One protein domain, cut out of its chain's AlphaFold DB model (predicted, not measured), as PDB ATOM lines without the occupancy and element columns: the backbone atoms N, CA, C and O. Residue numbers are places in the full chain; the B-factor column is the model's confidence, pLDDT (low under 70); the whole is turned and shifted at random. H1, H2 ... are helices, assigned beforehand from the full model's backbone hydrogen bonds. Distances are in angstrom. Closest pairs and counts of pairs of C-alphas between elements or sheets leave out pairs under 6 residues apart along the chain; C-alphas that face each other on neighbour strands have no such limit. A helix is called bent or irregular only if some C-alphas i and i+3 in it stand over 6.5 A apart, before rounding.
ATOM      1  N   SER A   2     172.224 207.397 209.557       81.12
ATOM      2  CA  SER A   2     172.463 207.598 210.984       81.12
ATOM      3  C   SER A   2     173.676 208.510 211.208       81.12
ATOM      4  O   SER A   2     174.533 208.644 210.332       81.12
ATOM      5  N   GLN A   3     173.770 209.115 212.395       77.94
ATOM      6  CA  GLN A   3     174.932 209.912 212.807       77.94
ATOM      7  C   GLN A   3     176.231 209.095 212.699       77.94
ATOM      8  O   GLN A   3     177.229 209.576 212.174       77.94
ATOM      9  N   HIS A   4     176.190 207.818 213.087       78.75
ATOM     10  CA  HIS A   4     177.314 206.894 212.950       78.75
ATOM     11  C   HIS A   4     177.745 206.703 211.484       78.75
ATOM     12  O   HIS A   4     178.925 206.805 211.170       78.75
ATOM     13  N   GLU A   5     176.801 206.468 210.567       80.31
ATOM     14  CA  GLU A   5     177.096 206.335 209.128       80.31
ATOM     15  C   GLU A   5     177.683 207.620 208.533       80.31
ATOM     16  O   GLU A   5     178.575 207.555 207.689       80.31
ATOM     17  N   LEU A   6     177.206 208.788 208.977       79.69
ATOM     18  CA  LEU A   6     177.750 210.086 208.572       79.69
ATOM     19  C   LEU A   6     179.180 210.272 209.068       79.69
ATOM     20  O   LEU A   6     180.035 210.707 208.302       79.69
ATOM     21  N   GLN A   7     179.464 209.911 210.318       80.06
ATOM     22  CA  GLN A   7     180.817 210.001 210.847       80.06
ATOM     23  C   GLN A   7     181.770 209.016 210.163       80.06
ATOM     24  O   GLN A   7     182.902 209.395 209.893       80.06
ATOM     25  N   GLU A   8     181.338 207.798 209.831       79.31
ATOM     26  CA  GLU A   8     182.133 206.860 209.024       79.31
ATOM     27  C   GLU A   8     182.369 207.392 207.608       79.31
ATOM     28  O   GLU A   8     183.475 207.300 207.081       79.31
ATOM     29  N   GLN A   9     181.369 208.035 206.999       76.94
ATOM     30  CA  GLN A   9     181.551 208.711 205.718       76.94
ATOM     31  C   GLN A   9     182.531 209.882 205.841       76.94
ATOM     32  O   GLN A   9     183.371 210.052 204.968       76.94
ATOM     33  N   ILE A  10     182.480 210.665 206.918       74.75
ATOM     34  CA  ILE A  10     183.449 211.731 207.197       74.75
ATOM     35  C   ILE A  10     184.843 211.136 207.405       74.75
ATOM     36  O   ILE A  10     185.791 211.642 206.810       74.75
ATOM     37  N   ILE A  11     184.962 210.033 208.160       73.19
ATOM     38  CA  ILE A  11     186.206 209.273 208.319       73.19
ATOM     39  C   ILE A  11     186.727 208.838 206.945       73.19
ATOM     40  O   ILE A  11     187.887 209.054 206.629       73.19
ATOM     41  N   HIS A  12     185.877 208.305 206.074       71.69
ATOM     42  CA  HIS A  12     186.268 207.901 204.727       71.69
ATOM     43  C   HIS A  12     186.639 209.077 203.807       71.69
ATOM     44  O   HIS A  12     187.592 208.987 203.040       71.69
ATOM     45  N   GLN A  13     185.914 210.190 203.869       68.94
ATOM     46  CA  GLN A  13     186.027 211.282 202.898       68.94
ATOM     47  C   GLN A  13     187.081 212.319 203.278       68.94
ATOM     48  O   GLN A  13     187.826 212.766 202.416       68.94
ATOM     49  N   LEU A  14     187.171 212.707 204.553       63.59
ATOM     50  CA  LEU A  14     188.160 213.693 204.998       63.59
ATOM     51  C   LEU A  14     189.571 213.110 205.078       63.59
ATOM     52  O   LEU A  14     190.542 213.860 204.988       63.59
ATOM     53  N   PHE A  15     189.686 211.795 205.266       59.38
ATOM     54  CA  PHE A  15     190.936 211.201 205.726       59.38
ATOM     55  C   PHE A  15     191.574 210.198 204.754       59.38
ATOM     56  O   PHE A  15     192.747 209.868 204.935       59.38
ATOM     57  N   TRP A  16     190.872 209.768 203.692       57.75
ATOM     58  CA  TRP A  16     191.404 208.811 202.700       57.75
ATOM     59  C   TRP A  16     191.670 209.408 201.319       57.75
ATOM     60  O   TRP A  16     192.399 208.805 200.535       57.75
ATOM     61  N   THR A  17     191.148 210.597 201.014       55.91
ATOM     62  CA  THR A  17     191.362 211.268 199.719       55.91
ATOM     63  C   THR A  17     192.621 212.146 199.691       55.91
ATOM     64  O   THR A  17     192.811 212.933 198.770       55.91
ATOM     65  N   GLY A  18     193.490 212.073 200.710       51.50
ATOM     66  CA  GLY A  18     194.710 212.892 200.776       51.50
ATOM     67  C   GLY A  18     194.449 214.402 200.877       51.50
ATOM     68  O   GLY A  18     195.305 215.198 200.503       51.50
ATOM     69  N   GLY A  19     193.267 214.806 201.357       49.53
ATOM     70  CA  GLY A  19     192.851 216.208 201.413       49.53
ATOM     71  C   GLY A  19     192.166 216.715 200.140       49.53
ATOM     72  O   GLY A  19     191.801 217.893 200.086       49.53
ATOM     73  N   GLU A  20     191.934 215.864 199.131       55.06
ATOM     74  CA  GLU A  20     191.024 216.211 198.038       55.06
ATOM     75  C   GLU A  20     189.617 216.379 198.609       55.06
ATOM     76  O   GLU A  20     189.027 215.432 199.128       55.06
ATOM     77  N   ARG A  21     189.089 217.605 198.548       58.03
ATOM     78  CA  ARG A  21     187.745 217.938 199.031       58.03
ATOM     79  C   ARG A  21     186.723 217.419 198.018       58.03
ATOM     80  O   ARG A  21     186.553 218.060 196.981       58.03
ATOM     81  N   PRO A  22     186.009 216.315 198.295       55.44
ATOM     82  CA  PRO A  22     185.059 215.753 197.338       55.44
ATOM     83  C   PRO A  22     183.752 216.558 197.296       55.44
ATOM     84  O   PRO A  22     182.966 216.439 196.359       55.44
ATOM     85  N   PHE A  23     183.528 217.410 198.303       66.75
ATOM     86  CA  PHE A  23     182.332 218.220 198.472       66.75
ATOM     87  C   PHE A  23     182.672 219.703 198.619       66.75
ATOM     88  O   PHE A  23     183.765 220.085 199.047       66.75
ATOM     89  N   SER A  24     181.700 220.559 198.294       71.62
ATOM     90  CA  SER A  24     181.823 221.992 198.544       71.62
ATOM     91  C   SER A  24     181.939 222.275 200.045       71.62
ATOM     92  O   SER A  24     181.468 221.511 200.890       71.62
ATOM     93  N   ARG A  25     182.529 223.425 200.386       70.25
ATOM     94  CA  ARG A  25     182.701 223.882 201.773       70.25
ATOM     95  C   ARG A  25     181.396 223.840 202.580       70.25
ATOM     96  O   ARG A  25     181.400 223.406 203.723       70.25
ATOM     97  N   GLN A  26     180.291 224.262 201.965       74.31
ATOM     98  CA  GLN A  26     178.970 224.297 202.597       74.31
ATOM     99  C   GLN A  26     178.419 222.894 202.872       74.31
ATOM    100  O   GLN A  26     177.851 222.666 203.934       74.31
ATOM    101  N   VAL A  27     178.626 221.952 201.946       76.94
ATOM    102  CA  VAL A  27     178.182 220.560 202.114       76.94
ATOM    103  C   VAL A  27     178.981 219.881 203.224       76.94
ATOM    104  O   VAL A  27     178.385 219.273 204.105       76.94
ATOM    105  N   MET A  28     180.306 220.062 203.254       75.81
ATOM    106  CA  MET A  28     181.139 219.548 204.347       75.81
ATOM    107  C   MET A  28     180.748 220.131 205.707       75.81
ATOM    108  O   MET A  28     180.703 219.404 206.692       75.81
ATOM    109  N   HIS A  29     180.454 221.431 205.771       78.25
ATOM    110  CA  HIS A  29     180.030 222.074 207.012       78.25
ATOM    111  C   HIS A  29     178.692 221.524 207.522       78.25
ATOM    112  O   HIS A  29     178.582 221.215 208.704       78.25
ATOM    113  N   GLY A  30     177.711 221.339 206.629       78.44
ATOM    114  CA  GLY A  30     176.436 220.699 206.965       78.44
ATOM    115  C   GLY A  30     176.628 219.265 207.457       78.44
ATOM    116  O   GLY A  30     176.164 218.931 208.539       78.44
ATOM    117  N   MET A  31     177.416 218.457 206.740       80.06
ATOM    118  CA  MET A  31     177.723 217.082 207.154       80.06
ATOM    119  C   MET A  31     178.410 217.017 208.523       80.06
ATOM    120  O   MET A  31     178.100 216.132 209.314       80.06
ATOM    121  N   LEU A  32     179.332 217.941 208.818       81.62
ATOM    122  CA  LEU A  32     179.993 218.019 210.123       81.62
ATOM    123  C   LEU A  32     179.021 218.407 211.242       81.62
ATOM    124  O   LEU A  32     179.124 217.837 212.320       81.62
ATOM    125  N   LEU A  33     178.085 219.331 211.003       84.62
ATOM    126  CA  LEU A  33     177.051 219.687 211.982       84.62
ATOM    127  C   LEU A  33     176.041 218.552 212.196       84.62
ATOM    128  O   LEU A  33     175.625 218.321 213.323       84.62
ATOM    129  N   ASP A  34     175.686 217.818 211.143       84.88
ATOM    130  CA  ASP A  34     174.789 216.662 211.250       84.88
ATOM    131  C   ASP A  34     175.459 215.492 211.991       84.88
ATOM    132  O   ASP A  34     174.806 214.747 212.722       84.88
ATOM    133  N   ALA A  35     176.771 215.320 211.805       83.62
ATOM    134  CA  ALA A  35     177.560 214.281 212.458       83.62
ATOM    135  C   ALA A  35     177.987 214.642 213.888       83.62
ATOM    136  O   ALA A  35     178.136 213.741 214.716       83.62
ATOM    137  N   PHE A  36     178.193 215.935 214.153       86.56
ATOM    138  CA  PHE A  36     178.652 216.503 215.422       86.56
ATOM    139  C   PHE A  36     177.883 217.803 215.746       86.56
ATOM    140  O   PHE A  36     178.424 218.911 215.611       86.56
ATOM    141  N   PRO A  37     176.613 217.702 216.183       87.00
ATOM    142  CA  PRO A  37     175.760 218.866 216.444       87.00
ATOM    143  C   PRO A  37     176.338 219.851 217.468       87.00
ATOM    144  O   PRO A  37     176.121 221.059 217.378       87.00
ATOM    145  N   GLN A  38     177.129 219.359 218.421       85.81
ATOM    146  CA  GLN A  38     177.791 220.154 219.453       85.81
ATOM    147  C   GLN A  38     178.775 221.193 218.898       85.81
ATOM    148  O   GLN A  38     179.034 222.207 219.549       85.81
ATOM    149  N   LEU A  39     179.281 221.011 217.671       86.62
ATOM    150  CA  LEU A  39     180.136 222.003 217.014       86.62
ATOM    151  C   LEU A  39     179.399 223.320 216.733       86.62
ATOM    152  O   LEU A  39     180.042 224.365 216.627       86.62
ATOM    153  N   GLN A  40     178.061 223.311 216.678       85.69
ATOM    154  CA  GLN A  40     177.254 224.525 216.538       85.69
ATOM    155  C   GLN A  40     177.467 225.506 217.702       85.69
ATOM    156  O   GLN A  40     177.336 226.717 217.524       85.69
ATOM    157  N   GLY A  41     177.825 224.996 218.884       82.75
ATOM    158  CA  GLY A  41     178.107 225.802 220.070       82.75
ATOM    159  C   GLY A  41     179.454 226.532 220.036       82.75
ATOM    160  O   GLY A  41     179.710 227.347 220.918       82.75
ATOM    161  N   LEU A  42     180.318 226.269 219.046       84.31
ATOM    162  CA  LEU A  42     181.666 226.836 218.964       84.31
ATOM    163  C   LEU A  42     181.720 228.030 217.993       84.31
ATOM    164  O   LEU A  42     181.670 227.831 216.774       84.31
ATOM    165  N   PRO A  43     181.916 229.274 218.479       82.38
ATOM    166  CA  PRO A  43     181.938 230.462 217.620       82.38
ATOM    167  C   PRO A  43     183.026 230.415 216.543       82.38
ATOM    168  O   PRO A  43     182.808 230.864 215.422       82.38
ATOM    169  N   GLU A  44     184.188 229.838 216.861       79.31
ATOM    170  CA  GLU A  44     185.298 229.679 215.915       79.31
ATOM    171  C   GLU A  44     184.957 228.737 214.752       79.31
ATOM    172  O   GLU A  44     185.385 228.982 213.625       79.31
ATOM    173  N   PHE A  45     184.139 227.709 214.997       81.75
ATOM    174  CA  PHE A  45     183.681 226.789 213.960       81.75
ATOM    175  C   PHE A  45     182.594 227.426 213.088       81.75
ATOM    176  O   PHE A  45     182.675 227.365 211.860       81.75
ATOM    177  N   VAL A  46     181.626 228.106 213.711       76.81
ATOM    178  CA  VAL A  46     180.543 228.815 213.008       76.81
ATOM    179  C   VAL A  46     181.098 229.945 212.137       76.81
ATOM    180  O   VAL A  46     180.703 230.084 210.981       76.81
ATOM    181  N   ALA A  47     182.063 230.717 212.647       75.38
ATOM    182  CA  ALA A  47     182.690 231.810 211.905       75.38
ATOM    183  C   ALA A  47     183.576 231.310 210.754       75.38
ATOM    184  O   ALA A  47     183.598 231.917 209.681       75.38
ATOM    185  N   LYS A  48     184.307 230.203 210.952       72.62
ATOM    186  CA  LYS A  48     185.127 229.606 209.891       72.62
ATOM    187  C   LYS A  48     184.280 228.879 208.850       72.62
ATOM    188  O   LYS A  48     184.710 228.801 207.704       72.62
ATOM    189  N   GLY A  49     183.118 228.319 209.185       63.84
ATOM    190  CA  GLY A  49     182.251 227.615 208.227       63.84
ATOM    191  C   GLY A  49     182.898 226.397 207.543       63.84
ATOM    192  O   GLY A  49     182.392 225.921 206.532       63.84
ATOM    193  N   LEU A  50     184.061 225.941 208.024       63.84
ATOM    194  CA  LEU A  50     184.749 224.697 207.671       63.84
ATOM    195  C   LEU A  50     185.834 224.448 208.721       63.84
ATOM    196  O   LEU A  50     186.597 225.364 209.019       63.84
ATOM    197  N   ALA A  51     185.909 223.222 209.232       64.19
ATOM    198  CA  ALA A  51     187.110 222.717 209.881       64.19
ATOM    199  C   ALA A  51     187.916 221.960 208.827       64.19
ATOM    200  O   ALA A  51     187.364 221.093 208.141       64.19
ATOM    201  N   GLU A  52     189.200 222.276 208.679       68.62
ATOM    202  CA  GLU A  52     190.084 221.342 207.981       68.62
ATOM    203  C   GLU A  52     190.087 219.999 208.745       68.62
ATOM    204  O   GLU A  52     189.887 220.007 209.964       68.62
ATOM    205  N   PRO A  53     190.322 218.843 208.092       64.56
ATOM    206  CA  PRO A  53     190.367 217.541 208.768       64.56
ATOM    207  C   PRO A  53     191.196 217.548 210.062       64.56
ATOM    208  O   PRO A  53     190.785 216.979 211.071       64.56
ATOM    209  N   GLN A  54     192.329 218.259 210.050       70.62
ATOM    210  CA  GLN A  54     193.224 218.403 211.196       70.62
ATOM    211  C   GLN A  54     192.680 219.253 212.355       70.62
ATOM    212  O   GLN A  54     193.198 219.191 213.465       70.62
ATOM    213  N   GLU A  55     191.656 220.069 212.124       76.81
ATOM    214  CA  GLU A  55     191.045 220.920 213.151       76.81
ATOM    215  C   GLU A  55     189.878 220.218 213.857       76.81
ATOM    216  O   GLU A  55     189.499 220.628 214.954       76.81
ATOM    217  N   LEU A  56     189.319 219.152 213.269       79.38
ATOM    218  CA  LEU A  56     188.107 218.509 213.776       79.38
ATOM    219  C   LEU A  56     188.297 217.926 215.180       79.38
ATOM    220  O   LEU A  56     187.489 218.193 216.063       79.38
ATOM    221  N   LEU A  57     189.374 217.176 215.417       82.31
ATOM    222  CA  LEU A  57     189.612 216.569 216.728       82.31
ATOM    223  C   LEU A  57     189.797 217.620 217.849       82.31
ATOM    224  O   LEU A  57     189.104 217.511 218.862       82.31
ATOM    225  N   PRO A  58     190.641 218.665 217.691       84.69
ATOM    226  CA  PRO A  58     190.696 219.774 218.647       84.69
ATOM    227  C   PRO A  58     189.341 220.451 218.888       84.69
ATOM    228  O   PRO A  58     189.020 220.786 220.027       84.69
ATOM    229  N   LEU A  59     188.530 220.637 217.841       85.44
ATOM    230  CA  LEU A  59     187.205 221.252 217.957       85.44
ATOM    231  C   LEU A  59     186.219 220.371 218.731       85.44
ATOM    232  O   LEU A  59     185.515 220.875 219.602       85.44
ATOM    233  N   LEU A  60     186.209 219.059 218.483       86.75
ATOM    234  CA  LEU A  60     185.401 218.118 219.262       86.75
ATOM    235  C   LEU A  60     185.799 218.157 220.742       86.75
ATOM    236  O   LEU A  60     184.928 218.240 221.602       86.75
ATOM    237  N   PHE A  61     187.095 218.237 221.049       87.06
ATOM    238  CA  PHE A  61     187.565 218.444 222.422       87.06
ATOM    239  C   PHE A  61     187.116 219.787 223.019       87.06
ATOM    240  O   PHE A  61     186.688 219.845 224.171       87.06
ATOM    241  N   LYS A  62     187.163 220.880 222.254       85.88
ATOM    242  CA  LYS A  62     186.695 222.196 222.718       85.88
ATOM    243  C   LYS A  62     185.186 222.258 222.959       85.88
ATOM    244  O   LYS A  62     184.757 223.056 223.786       85.88
ATOM    245  N   SER A  63     184.399 221.434 222.265       87.00
ATOM    246  CA  SER A  63     182.939 221.379 222.425       87.00
ATOM    247  C   SER A  63     182.487 220.855 223.794       87.00
ATOM    248  O   SER A  63     181.348 221.087 224.188       87.00
ATOM    249  N   GLY A  64     183.373 220.170 224.526       85.19
ATOM    250  CA  GLY A  64     183.079 219.588 225.836       85.19
ATOM    251  C   GLY A  64     182.478 218.179 225.791       85.19
ATOM    252  O   GLY A  64     182.437 217.525 226.830       85.19
ATOM    253  N   ASP A  65     182.080 217.665 224.619       87.50
ATOM    254  CA  ASP A  65     181.680 216.257 224.471       87.50
ATOM    255  C   ASP A  65     182.903 215.354 224.254       87.50
ATOM    256  O   ASP A  65     183.260 214.938 223.146       87.50
ATOM    257  N   TYR A  66     183.584 215.065 225.358       90.56
ATOM    258  CA  TYR A  66     184.787 214.243 225.347       90.56
ATOM    259  C   TYR A  66     184.518 212.771 225.023       90.56
ATOM    260  O   TYR A  66     185.412 212.082 224.531       90.56
ATOM    261  N   ALA A  67     183.317 212.261 225.306       88.50
ATOM    262  CA  ALA A  67     182.979 210.871 225.026       88.50
ATOM    263  C   ALA A  67     182.921 210.635 223.514       88.50
ATOM    264  O   ALA A  67     183.557 209.702 223.013       88.50
ATOM    265  N   GLU A  68     182.236 211.518 222.787       85.19
ATOM    266  CA  GLU A  68     182.155 211.442 221.332       85.19
ATOM    267  C   GLU A  68     183.512 211.718 220.668       85.19
ATOM    268  O   GLU A  68     183.911 210.983 219.761       85.19
ATOM    269  N   ALA A  69     184.280 212.694 221.165       87.06
ATOM    270  CA  ALA A  69     185.619 212.987 220.650       87.06
ATOM    271  C   ALA A  69     186.570 211.777 220.753       87.06
ATOM    272  O   ALA A  69     187.291 211.465 219.801       87.06
ATOM    273  N   LYS A  70     186.540 211.060 221.887       88.94
ATOM    274  CA  LYS A  70     187.333 209.838 222.100       88.94
ATOM    275  C   LYS A  70     186.899 208.698 221.190       88.94
ATOM    276  O   LYS A  70     187.750 208.039 220.600       88.94
ATOM    277  N   GLN A  71     185.592 208.460 221.063       87.44
ATOM    278  CA  GLN A  71     185.072 207.417 220.175       87.44
ATOM    279  C   GLN A  71     185.454 207.694 218.723       87.44
ATOM    280  O   GLN A  71     185.958 206.804 218.040       87.44
ATOM    281  N   PHE A  72     185.282 208.940 218.277       84.06
ATOM    282  CA  PHE A  72     185.698 209.371 216.953       84.06
ATOM    283  C   PHE A  72     187.191 209.117 216.727       84.06
ATOM    284  O   PHE A  72     187.556 208.497 215.731       84.06
ATOM    285  N   PHE A  73     188.051 209.516 217.670       83.12
ATOM    286  CA  PHE A  73     189.490 209.275 217.566       83.12
ATOM    287  C   PHE A  73     189.862 207.789 217.564       83.12
ATOM    288  O   PHE A  73     190.711 207.382 216.779       83.12
ATOM    289  N   ALA A  74     189.227 206.959 218.392       83.38
ATOM    290  CA  ALA A  74     189.490 205.521 218.402       83.38
ATOM    291  C   ALA A  74     189.184 204.883 217.041       83.38
ATOM    292  O   ALA A  74     190.043 204.210 216.473       83.38
ATOM    293  N   ARG A  75     188.009 205.174 216.468       81.44
ATOM    294  CA  ARG A  75     187.636 204.672 215.134       81.44
ATOM    295  C   ARG A  75     188.573 205.180 214.048       81.44
ATOM    296  O   ARG A  75     188.928 204.452 213.129       81.44
ATOM    297  N   LEU A  76     188.997 206.428 214.175       76.94
ATOM    298  CA  LEU A  76     189.939 207.058 213.273       76.94
ATOM    299  C   LEU A  76     191.322 206.385 213.295       76.94
ATOM    300  O   LEU A  76     191.933 206.206 212.247       76.94
ATOM    301  N   VAL A  77     191.806 206.000 214.477       76.19
ATOM    302  CA  VAL A  77     193.052 205.238 214.638       76.19
ATOM    303  C   VAL A  77     192.914 203.813 214.087       76.19
ATOM    304  O   VAL A  77     193.849 203.307 213.465       76.19
ATOM    305  N   ASP A  78     191.751 203.180 214.261       77.12
ATOM    306  CA  ASP A  78     191.465 201.839 213.734       77.12
ATOM    307  C   ASP A  78     191.326 201.825 212.195       77.12
ATOM    308  O   ASP A  78     191.662 200.837 211.530       77.12
ATOM    309  N   ALA A  79     190.896 202.945 211.608       68.88
ATOM    310  CA  ALA A  79     190.799 203.193 210.174       68.88
ATOM    311  C   ALA A  79     192.198 203.381 209.533       68.88
ATOM    312  O   ALA A  79     192.613 204.484 209.183       68.88
ATOM    313  N   ARG A  80     192.960 202.286 209.390       60.22
ATOM    314  CA  ARG A  80     194.341 202.263 208.850       60.22
ATOM    315  C   ARG A  80     194.465 202.941 207.468       60.22
ATOM    316  O   ARG A  80     193.953 202.371 206.510       60.22
ATOM    317  N   PRO A  81     195.225 204.038 207.278       58.38
ATOM    318  CA  PRO A  81     195.311 204.727 205.983       58.38
ATOM    319  C   PRO A  81     195.862 203.829 204.857       58.38
ATOM    320  O   PRO A  81     196.931 203.237 205.005       58.38
ATOM    321  N   THR A  82     195.197 203.785 203.691       56.09
ATOM    322  CA  THR A  82     195.601 202.967 202.516       56.09
ATOM    323  C   THR A  82     196.989 203.322 201.985       56.09
ATOM    324  O   THR A  82     197.682 202.454 201.460       56.09
ATOM    325  N   ASN A  83     197.411 204.580 202.139       58.38
ATOM    326  CA  ASN A  83     198.686 205.085 201.623       58.38
ATOM    327  C   ASN A  83     199.811 205.100 202.676       58.38
ATOM    328  O   ASN A  83     200.903 205.597 202.397       58.38
ATOM    329  N   ASN A  84     199.570 204.575 203.889       57.81
ATOM    330  CA  ASN A  84     200.505 204.654 205.022       57.81
ATOM    331  C   ASN A  84     201.049 206.082 205.263       57.81
ATOM    332  O   ASN A  84     202.221 206.241 205.625       57.81
ATOM    333  N   ASP A  85     200.232 207.112 205.012       63.78
ATOM    334  CA  ASP A  85     200.559 208.523 205.247       63.78
ATOM    335  C   ASP A  85     199.610 209.127 206.304       63.78
ATOM    336  O   ASP A  85     198.469 209.473 205.998       63.78
ATOM    337  N   PRO A  86     200.064 209.231 207.562       65.38
ATOM    338  CA  PRO A  86     199.277 209.725 208.687       65.38
ATOM    339  C   PRO A  86     199.534 211.217 208.985       65.38
ATOM    340  O   PRO A  86     199.364 211.669 210.124       65.38
ATOM    341  N   THR A  87     199.974 212.001 207.992       68.94
ATOM    342  CA  THR A  87     200.350 213.421 208.161       68.94
ATOM    343  C   THR A  87     199.233 214.272 208.779       68.94
ATOM    344  O   THR A  87     199.488 215.145 209.608       68.94
ATOM    345  N   TRP A  88     197.972 213.998 208.457       68.31
ATOM    346  CA  TRP A  88     196.851 214.761 209.005       68.31
ATOM    347  C   TRP A  88     196.472 214.308 210.435       68.31
ATOM    348  O   TRP A  88     196.106 215.152 211.257       68.31
ATOM    349  N   VAL A  89     196.617 213.012 210.780       71.62
ATOM    350  CA  VAL A  89     196.444 212.507 212.165       71.62
ATOM    351  C   VAL A  89     197.461 213.214 213.049       71.62
ATOM    352  O   VAL A  89     197.133 213.758 214.098       71.62
ATOM    353  N   THR A  90     198.695 213.285 212.553       73.12
ATOM    354  CA  THR A  90     199.806 214.012 213.168       73.12
ATOM    355  C   THR A  90     199.435 215.479 213.407       73.12
ATOM    356  O   THR A  90     199.559 215.958 214.532       73.12
ATOM    357  N   ALA A  91     198.909 216.179 212.395       75.12
ATOM    358  CA  ALA A  91     198.470 217.568 212.532       75.12
ATOM    359  C   ALA A  91     197.319 217.747 213.546       75.12
ATOM    360  O   ALA A  91     197.335 218.703 214.320       75.12
ATOM    361  N   SER A  92     196.370 216.808 213.595       77.50
ATOM    362  CA  SER A  92     195.255 216.817 214.559       77.50
ATOM    363  C   SER A  92     195.740 216.684 216.000       77.50
ATOM    364  O   SER A  92     195.320 217.432 216.883       77.50
ATOM    365  N   LEU A  93     196.671 215.755 216.232       80.62
ATOM    366  CA  LEU A  93     197.286 215.540 217.538       80.62
ATOM    367  C   LEU A  93     198.125 216.747 217.978       80.62
ATOM    368  O   LEU A  93     198.089 217.107 219.151       80.62
ATOM    369  N   ASN A  94     198.807 217.423 217.048       79.88
ATOM    370  CA  ASN A  94     199.523 218.676 217.327       79.88
ATOM    371  C   ASN A  94     198.569 219.804 217.744       79.88
ATOM    372  O   ASN A  94     198.860 220.560 218.673       79.88
ATOM    373  N   GLY A  95     197.417 219.915 217.075       82.62
ATOM    374  CA  GLY A  95     196.374 220.864 217.462       82.62
ATOM    375  C   GLY A  95     195.869 220.606 218.884       82.62
ATOM    376  O   GLY A  95     195.744 221.542 219.672       82.62
ATOM    377  N   LEU A  96     195.662 219.335 219.246       86.19
ATOM    378  CA  LEU A  96     195.245 218.954 220.597       86.19
ATOM    379  C   LEU A  96     196.339 219.241 221.638       86.19
ATOM    380  O   LEU A  96     196.042 219.795 222.691       86.19
ATOM    381  N   ALA A  97     197.604 218.941 221.334       85.69
ATOM    382  CA  ALA A  97     198.739 219.278 222.196       85.69
ATOM    383  C   ALA A  97     198.856 220.795 222.442       85.69
ATOM    384  O   ALA A  97     199.131 221.229 223.561       85.69
ATOM    385  N   THR A  98     198.570 221.615 221.426       86.19
ATOM    386  CA  THR A  98     198.555 223.081 221.554       86.19
ATOM    387  C   THR A  98     197.447 223.555 222.497       86.19
ATOM    388  O   THR A  98     197.687 224.404 223.356       86.19
ATOM    389  N   GLU A  99     196.246 222.986 222.381       87.12
ATOM    390  CA  GLU A  99     195.122 223.274 223.282       87.12
ATOM    391  C   GLU A  99     195.428 222.854 224.729       87.12
ATOM    392  O   GLU A  99     195.124 223.578 225.675       87.12
ATOM    393  N   VAL A 100     196.089 221.713 224.916       89.56
ATOM    394  CA  VAL A 100     196.531 221.225 226.230       89.56
ATOM    395  C   VAL A 100     197.523 222.196 226.868       89.56
ATOM    396  O   VAL A 100     197.344 222.599 228.018       89.56
ATOM    397  N   VAL A 101     198.530 222.645 226.113       88.75
ATOM    398  CA  VAL A 101     199.482 223.672 226.564       88.75
ATOM    399  C   VAL A 101     198.765 224.980 226.899       88.75
ATOM    400  O   VAL A 101     199.076 225.605 227.914       88.75
ATOM    401  N   PHE A 102     197.793 225.398 226.086       89.62
ATOM    402  CA  PHE A 102     196.972 226.574 226.367       89.62
ATOM    403  C   PHE A 102     196.241 226.429 227.710       89.62
ATOM    404  O   PHE A 102     196.369 227.295 228.576       89.62
ATOM    405  N   ARG A 103     195.554 225.307 227.943       89.56
ATOM    406  CA  ARG A 103     194.827 225.061 229.198       89.56
ATOM    407  C   ARG A 103     195.745 224.991 230.408       89.56
ATOM    408  O   ARG A 103     195.451 225.625 231.413       89.56
ATOM    409  N   MET A 104     196.886 224.316 230.300       90.12
ATOM    410  CA  MET A 104     197.883 224.298 231.373       90.12
ATOM    411  C   MET A 104     198.449 225.694 231.685       90.12
ATOM    412  O   MET A 104     198.804 225.958 232.829       90.12
ATOM    413  N   ASN A 105     198.521 226.609 230.709       88.50
ATOM    414  CA  ASN A 105     198.991 227.982 230.940       88.50
ATOM    415  C   ASN A 105     197.921 228.899 231.551       88.50
ATOM    416  O   ASN A 105     198.245 229.702 232.424       88.50
ATOM    417  N   TYR A 106     196.678 228.824 231.073       88.75
ATOM    418  CA  TYR A 106     195.637 229.810 231.398       88.75
ATOM    419  C   TYR A 106     194.570 229.299 232.375       88.75
ATOM    420  O   TYR A 106     193.865 230.103 232.976       88.75
ATOM    421  N   HIS A 107     194.486 227.983 232.570       86.62
ATOM    422  CA  HIS A 107     193.501 227.306 233.418       86.62
ATOM    423  C   HIS A 107     194.170 226.281 234.352       86.62
ATOM    424  O   HIS A 107     193.599 225.239 234.673       86.62
ATOM    425  N   SER A 108     195.403 226.560 234.791       83.50
ATOM    426  CA  SER A 108     196.231 225.631 235.578       83.50
ATOM    427  C   SER A 108     195.575 225.153 236.879       83.50
ATOM    428  O   SER A 108     195.794 224.017 237.290       83.50
ATOM    429  N   THR A 109     194.750 225.990 237.513       84.38
ATOM    430  CA  THR A 109     194.041 225.671 238.763       84.38
ATOM    431  C   THR A 109     192.936 224.634 238.578       84.38
ATOM    432  O   THR A 109     192.669 223.860 239.490       84.38
ATOM    433  N   GLU A 110     192.303 224.609 237.407       87.06
ATOM    434  CA  GLU A 110     191.187 223.712 237.079       87.06
ATOM    435  C   GLU A 110     191.649 222.497 236.268       87.06
ATOM    436  O   GLU A 110     190.932 221.503 236.167       87.06
ATOM    437  N   TRP A 111     192.861 222.559 235.705       90.12
ATOM    438  CA  TRP A 111     193.424 221.539 234.827       90.12
ATOM    439  C   TRP A 111     193.340 220.128 235.418       90.12
ATOM    440  O   TRP A 111     192.767 219.238 234.785       90.12
ATOM    441  N   LYS A 112     193.863 219.925 236.638       86.00
ATOM    442  CA  LYS A 112     193.954 218.593 237.266       86.00
ATOM    443  C   LYS A 112     192.591 217.924 237.459       86.00
ATOM    444  O   LYS A 112     192.498 216.708 237.336       86.00
ATOM    445  N   SER A 113     191.553 218.709 237.736       87.12
ATOM    446  CA  SER A 113     190.186 218.224 237.946       87.12
ATOM    447  C   SER A 113     189.319 218.275 236.687       87.12
ATOM    448  O   SER A 113     188.131 217.982 236.764       87.12
ATOM    449  N   SER A 114     189.867 218.697 235.546       90.38
ATOM    450  CA  SER A 114     189.073 218.894 234.336       90.38
ATOM    451  C   SER A 114     188.762 217.574 233.631       90.38
ATOM    452  O   SER A 114     189.643 216.735 233.425       90.38
ATOM    453  N   ASP A 115     187.524 217.436 233.155       90.75
ATOM    454  CA  ASP A 115     187.125 216.331 232.272       90.75
ATOM    455  C   ASP A 115     187.976 216.298 230.992       90.75
ATOM    456  O   ASP A 115     188.280 215.228 230.463       90.75
ATOM    457  N   PHE A 116     188.442 217.472 230.549       90.69
ATOM    458  CA  PHE A 116     189.385 217.614 229.445       90.69
ATOM    459  C   PHE A 116     190.680 216.834 229.699       90.69
ATOM    460  O   PHE A 116     191.131 216.105 228.818       90.69
ATOM    461  N   ARG A 117     191.291 216.980 230.885       91.12
ATOM    462  CA  ARG A 117     192.524 216.264 231.240       91.12
ATOM    463  C   ARG A 117     192.300 214.757 231.219       91.12
ATOM    464  O   ARG A 117     193.091 214.044 230.613       91.12
ATOM    465  N   SER A 118     191.224 214.278 231.841       90.38
ATOM    466  CA  SER A 118     190.887 212.848 231.856       90.38
ATOM    467  C   SER A 118     190.719 212.306 230.436       90.38
ATOM    468  O   SER A 118     191.309 211.293 230.074       90.38
ATOM    469  N   ALA A 119     189.995 213.037 229.587       90.50
ATOM    470  CA  ALA A 119     189.832 212.673 228.189       90.50
ATOM    471  C   ALA A 119     191.152 212.694 227.411       90.50
ATOM    472  O   ALA A 119     191.375 211.842 226.558       90.50
ATOM    473  N   TYR A 120     192.037 213.646 227.701       89.81
ATOM    474  CA  TYR A 120     193.356 213.725 227.087       89.81
ATOM    475  C   TYR A 120     194.250 212.530 227.448       89.81
ATOM    476  O   TYR A 120     194.950 212.013 226.579       89.81
ATOM    477  N   LEU A 121     194.199 212.054 228.696       89.00
ATOM    478  CA  LEU A 121     194.927 210.854 229.119       89.00
ATOM    479  C   LEU A 121     194.451 209.607 228.356       89.00
ATOM    480  O   LEU A 121     195.282 208.865 227.838       89.00
ATOM    481  N   ASP A 122     193.140 209.438 228.173       88.06
ATOM    482  CA  ASP A 122     192.596 208.340 227.358       88.06
ATOM    483  C   ASP A 122     193.079 208.420 225.897       88.06
ATOM    484  O   ASP A 122     193.371 207.411 225.253       88.06
ATOM    485  N   MET A 123     193.193 209.633 225.348       85.69
ATOM    486  CA  MET A 123     193.695 209.841 223.987       85.69
ATOM    487  C   MET A 123     195.160 209.451 223.839       85.69
ATOM    488  O   MET A 123     195.546 208.951 222.781       85.69
ATOM    489  N   ILE A 124     195.972 209.668 224.879       83.56
ATOM    490  CA  ILE A 124     197.356 209.199 224.903       83.56
ATOM    491  C   ILE A 124     197.372 207.681 224.725       83.56
ATOM    492  O   ILE A 124     198.059 207.215 223.819       83.56
ATOM    493  N   GLU A 125     196.571 206.934 225.485       81.00
ATOM    494  CA  GLU A 125     196.480 205.472 225.369       81.00
ATOM    495  C   GLU A 125     196.019 205.031 223.969       81.00
ATOM    496  O   GLU A 125     196.644 204.178 223.335       81.00
ATOM    497  N   ILE A 126     194.969 205.656 223.424       80.12
ATOM    498  CA  ILE A 126     194.481 205.341 222.071       80.12
ATOM    499  C   ILE A 126     195.574 205.613 221.025       80.12
ATOM    500  O   ILE A 126     195.757 204.820 220.097       80.12
ATOM    501  N   SER A 127     196.335 206.700 221.181       77.75
ATOM    502  CA  SER A 127     197.397 207.075 220.244       77.75
ATOM    503  C   SER A 127     198.560 206.080 220.211       77.75
ATOM    504  O   SER A 127     199.255 205.998 219.200       77.75
ATOM    505  N   GLU A 128     198.760 205.275 221.260       75.44
ATOM    506  CA  GLU A 128     199.807 204.243 221.279       75.44
ATOM    507  C   GLU A 128     199.562 203.150 220.234       75.44
ATOM    508  O   GLU A 128     200.510 202.560 219.714       75.44
ATOM    509  N   ARG A 129     198.309 202.954 219.808       75.62
ATOM    510  CA  ARG A 129     197.964 202.040 218.706       75.62
ATOM    511  C   ARG A 129     198.510 202.506 217.350       75.62
ATOM    512  O   ARG A 129     198.650 201.689 216.443       75.62
ATOM    513  N   LEU A 130     198.884 203.784 217.212       71.06
ATOM    514  CA  LEU A 130     199.531 204.331 216.013       71.06
ATOM    515  C   LEU A 130     201.034 204.000 215.926       71.06
ATOM    516  O   LEU A 130     201.694 204.436 214.983       71.06
ATOM    517  N   TRP A 131     201.590 203.222 216.866       64.00
ATOM    518  CA  TRP A 131     203.015 202.858 216.910       64.00
ATOM    519  C   TRP A 131     203.546 202.240 215.607       64.00
ATOM    520  O   TRP A 131     204.694 202.470 215.232       64.00
ATOM    521  N   CYS A 132     202.717 201.504 214.860       58.84
ATOM    522  CA  CYS A 132     203.100 200.937 213.560       58.84
ATOM    523  C   CYS A 132     203.434 201.993 212.488       58.84
ATOM    524  O   CYS A 132     203.992 201.652 211.446       58.84
ATOM    525  N   TYR A 133     203.139 203.265 212.756       61.59
ATOM    526  CA  TYR A 133     203.484 204.408 211.922       61.59
ATOM    527  C   TYR A 133     204.536 205.330 212.562       61.59
ATOM    528  O   TYR A 133     204.727 206.432 212.058       61.59
ATOM    529  N   ALA A 134     205.220 204.921 213.641       56.78
ATOM    530  CA  ALA A 134     206.105 205.772 214.453       56.78
ATOM    531  C   ALA A 134     207.246 206.476 213.684       56.78
ATOM    532  O   ALA A 134     207.723 207.526 214.121       56.78
ATOM    533  N   ASP A 135     207.660 205.944 212.529       57.44
ATOM    534  CA  ASP A 135     208.664 206.578 211.660       57.44
ATOM    535  C   ASP A 135     208.102 207.767 210.849       57.44
ATOM    536  O   ASP A 135     208.868 208.602 210.369       57.44
ATOM    537  N   LYS A 136     206.771 207.862 210.697       56.09
ATOM    538  CA  LYS A 136     206.064 208.903 209.919       56.09
ATOM    539  C   LYS A 136     205.121 209.766 210.763       56.09
ATOM    540  O   LYS A 136     205.056 210.974 210.558       56.09
ATOM    541  N   VAL A 137     204.406 209.173 211.721       55.19
ATOM    542  CA  VAL A 137     203.747 209.900 212.813       55.19
ATOM    543  C   VAL A 137     204.855 210.280 213.771       55.19
ATOM    544  O   VAL A 137     205.325 209.433 214.527       55.19
ATOM    545  N   HIS A 138     205.316 211.526 213.707       53.78
ATOM    546  CA  HIS A 138     206.309 212.051 214.639       53.78
ATOM    547  C   HIS A 138     206.050 211.539 216.067       53.78
ATOM    548  O   HIS A 138     204.962 211.733 216.603       53.78
ATOM    549  N   LYS A 139     207.052 210.834 216.625       55.25
ATOM    550  CA  LYS A 139     207.181 210.343 218.011       55.25
ATOM    551  C   LYS A 139     206.101 210.911 218.951       55.25
ATOM    552  O   LYS A 139     206.316 211.979 219.509       55.25
ATOM    553  N   ASN A 140     204.978 210.201 219.086       62.72
ATOM    554  CA  ASN A 140     203.828 210.499 219.951       62.72
ATOM    555  C   ASN A 140     203.575 212.007 220.194       62.72
ATOM    556  O   ASN A 140     203.987 212.560 221.212       62.72
ATOM    557  N   ASN A 141     202.886 212.675 219.263       66.75
ATOM    558  CA  ASN A 141     202.626 214.122 219.311       66.75
ATOM    559  C   ASN A 141     201.885 214.622 220.563       66.75
ATOM    560  O   ASN A 141     201.941 215.809 220.866       66.75
ATOM    561  N   LEU A 142     201.212 213.743 221.309       67.69
ATOM    562  CA  LEU A 142     200.600 214.104 222.589       67.69
ATOM    563  C   LEU A 142     201.637 214.162 223.728       67.69
ATOM    564  O   LEU A 142     201.423 214.818 224.733       67.69
ATOM    565  N   LYS A 143     202.817 213.563 223.553       71.94
ATOM    566  CA  LYS A 143     203.947 213.616 224.497       71.94
ATOM    567  C   LYS A 143     205.022 214.612 224.022       71.94
ATOM    568  O   LYS A 143     206.222 214.363 224.150       71.94
ATOM    569  N   GLN A 144     204.609 215.715 223.390       75.00
ATOM    570  CA  GLN A 144     205.520 216.722 222.829       75.00
ATOM    571  C   GLN A 144     206.344 217.451 223.900       75.00
ATOM    572  O   GLN A 144     205.859 217.615 225.020       75.00
ATOM    573  N   PRO A 145     207.548 217.961 223.562       76.62
ATOM    574  CA  PRO A 145     208.397 218.688 224.509       76.62
ATOM    575  C   PRO A 145     207.696 219.858 225.210       76.62
ATOM    576  O   PRO A 145     207.925 220.069 226.397       76.62
ATOM    577  N   ASP A 146     206.813 220.576 224.512       79.12
ATOM    578  CA  ASP A 146     206.068 221.702 225.089       79.12
ATOM    579  C   ASP A 146     205.006 221.231 226.094       79.12
ATOM    580  O   ASP A 146     204.875 221.812 227.172       79.12
ATOM    581  N   VAL A 147     204.288 220.142 225.786       83.88
ATOM    582  CA  VAL A 147     203.344 219.505 226.722       83.88
ATOM    583  C   VAL A 147     204.102 219.000 227.943       83.88
ATOM    584  O   VAL A 147     203.727 219.317 229.065       83.88
ATOM    585  N   GLN A 148     205.201 218.275 227.732       82.12
ATOM    586  CA  GLN A 148     206.056 217.758 228.795       82.12
ATOM    587  C   GLN A 148     206.580 218.891 229.694       82.12
ATOM    588  O   GLN A 148     206.432 218.828 230.914       82.12
ATOM    589  N   GLY A 149     207.153 219.946 229.106       81.31
ATOM    590  CA  GLY A 149     207.706 221.081 229.846       81.31
ATOM    591  C   GLY A 149     206.659 221.796 230.700       81.31
ATOM    592  O   GLY A 149     206.957 222.211 231.818       81.31
ATOM    593  N   LYS A 150     205.413 221.889 230.221       85.94
ATOM    594  CA  LYS A 150     204.299 222.470 230.984       85.94
ATOM    595  C   LYS A 150     203.733 221.525 232.033       85.94
ATOM    596  O   LYS A 150     203.502 221.964 233.160       85.94
ATOM    597  N   ALA A 151     203.578 220.247 231.701       87.88
ATOM    598  CA  ALA A 151     203.109 219.220 232.621       87.88
ATOM    599  C   ALA A 151     204.020 219.121 233.847       87.88
ATOM    600  O   ALA A 151     203.517 219.016 234.957       87.88
ATOM    601  N   TYR A 152     205.341 219.279 233.689       87.25
ATOM    602  CA  TYR A 152     206.269 219.300 234.823       87.25
ATOM    603  C   TYR A 152     205.796 220.242 235.948       87.25
ATOM    604  O   TYR A 152     205.746 219.837 237.106       87.25
ATOM    605  N   TYR A 153     205.338 221.450 235.601       85.69
ATOM    606  CA  TYR A 153     204.909 222.480 236.555       85.69
ATOM    607  C   TYR A 153     203.515 222.310 237.140       85.69
ATOM    608  O   TYR A 153     203.275 222.742 238.265       85.69
ATOM    609  N   CYS A 154     202.583 221.752 236.375       86.88
ATOM    610  CA  CYS A 154     201.165 221.780 236.737       86.88
ATOM    611  C   CYS A 154     200.524 220.396 236.850       86.88
ATOM    612  O   CYS A 154     199.411 220.297 237.357       86.88
ATOM    613  N   ASP A 155     201.198 219.336 236.404       90.19
ATOM    614  CA  ASP A 155     200.660 217.983 236.306       90.19
ATOM    615  C   ASP A 155     201.772 216.919 236.231       90.19
ATOM    616  O   ASP A 155     202.102 216.389 235.166       90.19
ATOM    617  N   LEU A 156     202.366 216.602 237.386       88.62
ATOM    618  CA  LEU A 156     203.460 215.626 237.460       88.62
ATOM    619  C   LEU A 156     203.072 214.220 237.007       88.62
ATOM    620  O   LEU A 156     203.934 213.495 236.525       88.62
ATOM    621  N   GLU A 157     201.808 213.826 237.141       89.25
ATOM    622  CA  GLU A 157     201.341 212.520 236.669       89.25
ATOM    623  C   GLU A 157     201.405 212.447 235.142       89.25
ATOM    624  O   GLU A 157     201.976 211.510 234.585       89.25
ATOM    625  N   LEU A 158     200.907 213.483 234.455       87.94
ATOM    626  CA  LEU A 158     201.037 213.586 233.002       87.94
ATOM    627  C   LEU A 158     202.510 213.686 232.583       87.94
ATOM    628  O   LEU A 158     202.918 213.082 231.592       87.94
ATOM    629  N   TYR A 159     203.327 214.418 233.341       86.69
ATOM    630  CA  TYR A 159     204.763 214.492 233.091       86.69
ATOM    631  C   TYR A 159     205.435 213.111 233.167       86.69
ATOM    632  O   TYR A 159     206.186 212.751 232.259       86.69
ATOM    633  N   LYS A 160     205.132 212.327 234.210       84.88
ATOM    634  CA  LYS A 160     205.612 210.948 234.393       84.88
ATOM    635  C   LYS A 160     205.207 210.052 233.218       84.88
ATOM    636  O   LYS A 160     206.060 209.399 232.623       84.88
ATOM    637  N   LEU A 161     203.950 210.130 232.783       82.94
ATOM    638  CA  LEU A 161     203.466 209.398 231.609       82.94
ATOM    639  C   LEU A 161     204.207 209.791 230.314       82.94
ATOM    640  O   LEU A 161     204.460 208.956 229.440       82.94
ATOM    641  N   CYS A 162     204.582 211.065 230.168       78.75
ATOM    642  CA  CYS A 162     205.371 211.531 229.028       78.75
ATOM    643  C   CYS A 162     206.796 210.948 229.019       78.75
ATOM    644  O   CYS A 162     207.301 210.622 227.942       78.75
ATOM    645  N   ILE A 163     207.439 210.792 230.185       75.94
ATOM    646  CA  ILE A 163     208.820 210.281 230.286       75.94
ATOM    647  C   ILE A 163     208.917 208.749 230.223       75.94
ATOM    648  O   ILE A 163     209.867 208.245 229.627       75.94
ATOM    649  N   GLU A 164     207.949 208.003 230.765       73.81
ATOM    650  CA  GLU A 164     207.975 206.526 230.807       73.81
ATOM    651  C   GLU A 164     208.055 205.897 229.410       73.81
ATOM    652  O   GLU A 164     208.718 204.883 229.201       73.81
ATOM    653  N   HIS A 165     207.443 206.543 228.418       63.81
ATOM    654  CA  HIS A 165     207.396 206.063 227.035       63.81
ATOM    655  C   HIS A 165     208.473 206.685 226.134       63.81
ATOM    656  O   HIS A 165     208.502 206.444 224.925       63.81
ATOM    657  N   ALA A 166     209.358 207.497 226.710       61.00
ATOM    658  CA  ALA A 166     210.534 208.038 226.052       61.00
ATOM    659  C   ALA A 166     211.719 208.083 227.038       61.00
ATOM    660  O   ALA A 166     212.253 209.165 227.294       61.00
ATOM    661  N   PRO A 167     212.157 206.928 227.582       51.19
ATOM    662  CA  PRO A 167     213.172 206.876 228.638       51.19
ATOM    663  C   PRO A 167     214.505 207.496 228.194       51.19
ATOM    664  O   PRO A 167     215.146 208.210 228.963       51.19
ATOM    665  N   ASP A 168     214.857 207.361 226.910       52.81
ATOM    666  CA  ASP A 168     216.046 207.986 226.311       52.81
ATOM    667  C   ASP A 168     215.973 209.530 226.270       52.81
ATOM    668  O   ASP A 168     216.957 210.199 225.958       52.81
ATOM    669  N   LYS A 169     214.806 210.133 226.546       52.94
ATOM    670  CA  LYS A 169     214.582 211.589 226.511       52.94
ATOM    671  C   LYS A 169     214.577 212.259 227.878       52.94
ATOM    672  O   LYS A 169     214.557 213.485 227.924       52.94
ATOM    673  N   LEU A 170     214.732 211.517 228.974       51.09
ATOM    674  CA  LEU A 170     215.158 212.122 230.246       51.09
ATOM    675  C   LEU A 170     216.543 212.789 230.127       51.09
ATOM    676  O   LEU A 170     216.919 213.620 230.948       51.09
TER     677      LEU A 170
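This is residues 2 to 170 of the 381 residues of an uncharacterized protein of Pseudomonas sp. Leaf58 (UniProt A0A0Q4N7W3). Four helices, H5, H6, H7 and H9, form a bundle in the middle, not tight throughout, since H7 and H9 are only near each other. At one end of the longest axis the hairpin of H10 and H11 packs on it through H10; towards the other end lie H1 to H4. The printed part has 169 residues with eleven named helices, H1 to H11 in chain order, and no named strand: all helix. It is compact, with a radius of gyration of the C-alphas of 16.1 A, and spans 46 by 35 by 23 A.

Begin with the longest helix, H7, residues 87 to 106. It touches H5, residues 53 to 62, at a shallow tilt of 30 degrees, the same way; the closest C-alphas, Gln 54 and Ser 92, are 4.2 A apart. H5 forms a hairpin with H6, residues 66 to 78, closest at C-alphas Leu 60 and Ala 69, 5.3 A. H6 touches H9, residues 115 to 133, closest at C-alphas Tyr 66 and Ala 119, 6.0 A. H5, H6, H7 and H9 make an up and down bundle, each running against the one before. With residues 97 to 105 alone, H7 touches H10, residues 145 to 154; C-alphas Val 101 and Val 147, the closest, are 5.7 A apart. H10 forms a hairpin with H11, residues 156 to 164, at a shallow tilt of 34.9 degrees, only just short of steep; C-alphas Ala 151 and Tyr 159 are closest, 5.0 A. H8, residues 108 to 111, is near H7 and H10. H3, residues 37 to 41, only just touches H5, with 3 pairs of C-alphas within 8 A, the closest Leu 39 and Leu 60, 6.9 A. H3 only just touches, only at the corner, both H2, residues 25 to 35, and H4, residues 43 to 48, with 3 pairs each. H2 forms a hairpin with H1, residues 3 to 16; C-alphas Gln 3 and Ala 35 are closest, 5.1 A. Every O i to N i+4 pair is within hydrogen-bond range in H2, H4, H6, H7 and H11; H1 has 9 of 10, H5 4 of 6, H9 10 of 15, H10 5 of 6, and H3 0 of 1 but 2 of 2 O i to N i+3 pairs; H8 is too short for an O i to N i+4 pair.

Find C-alpha 87 at (200.350, 213.421, 208.161); from there H7 runs 28.8 A to C-alpha 106 at (195.637, 229.810, 231.398). H9 is 28.7 A long, with a kink of 30 degrees near residue 127, and irregular, C-alphas 129 and 132 being 7.4 A apart; H5 is only just irregular, C-alphas 54 and 57 being 6.9 A apart. H1 is 19.4 A and H6 18.3 A long.

The C-alphas of Val 27 and Leu 170, the farthest apart, are 47.2 A apart. The printed part has no cut; the link from H9 to H10 is long. Mean pLDDT of the printed part is 76.7; residues 13 to 23, 49 to 53, 79 to 88, 131 to 142 and 165 to 170 are under 70.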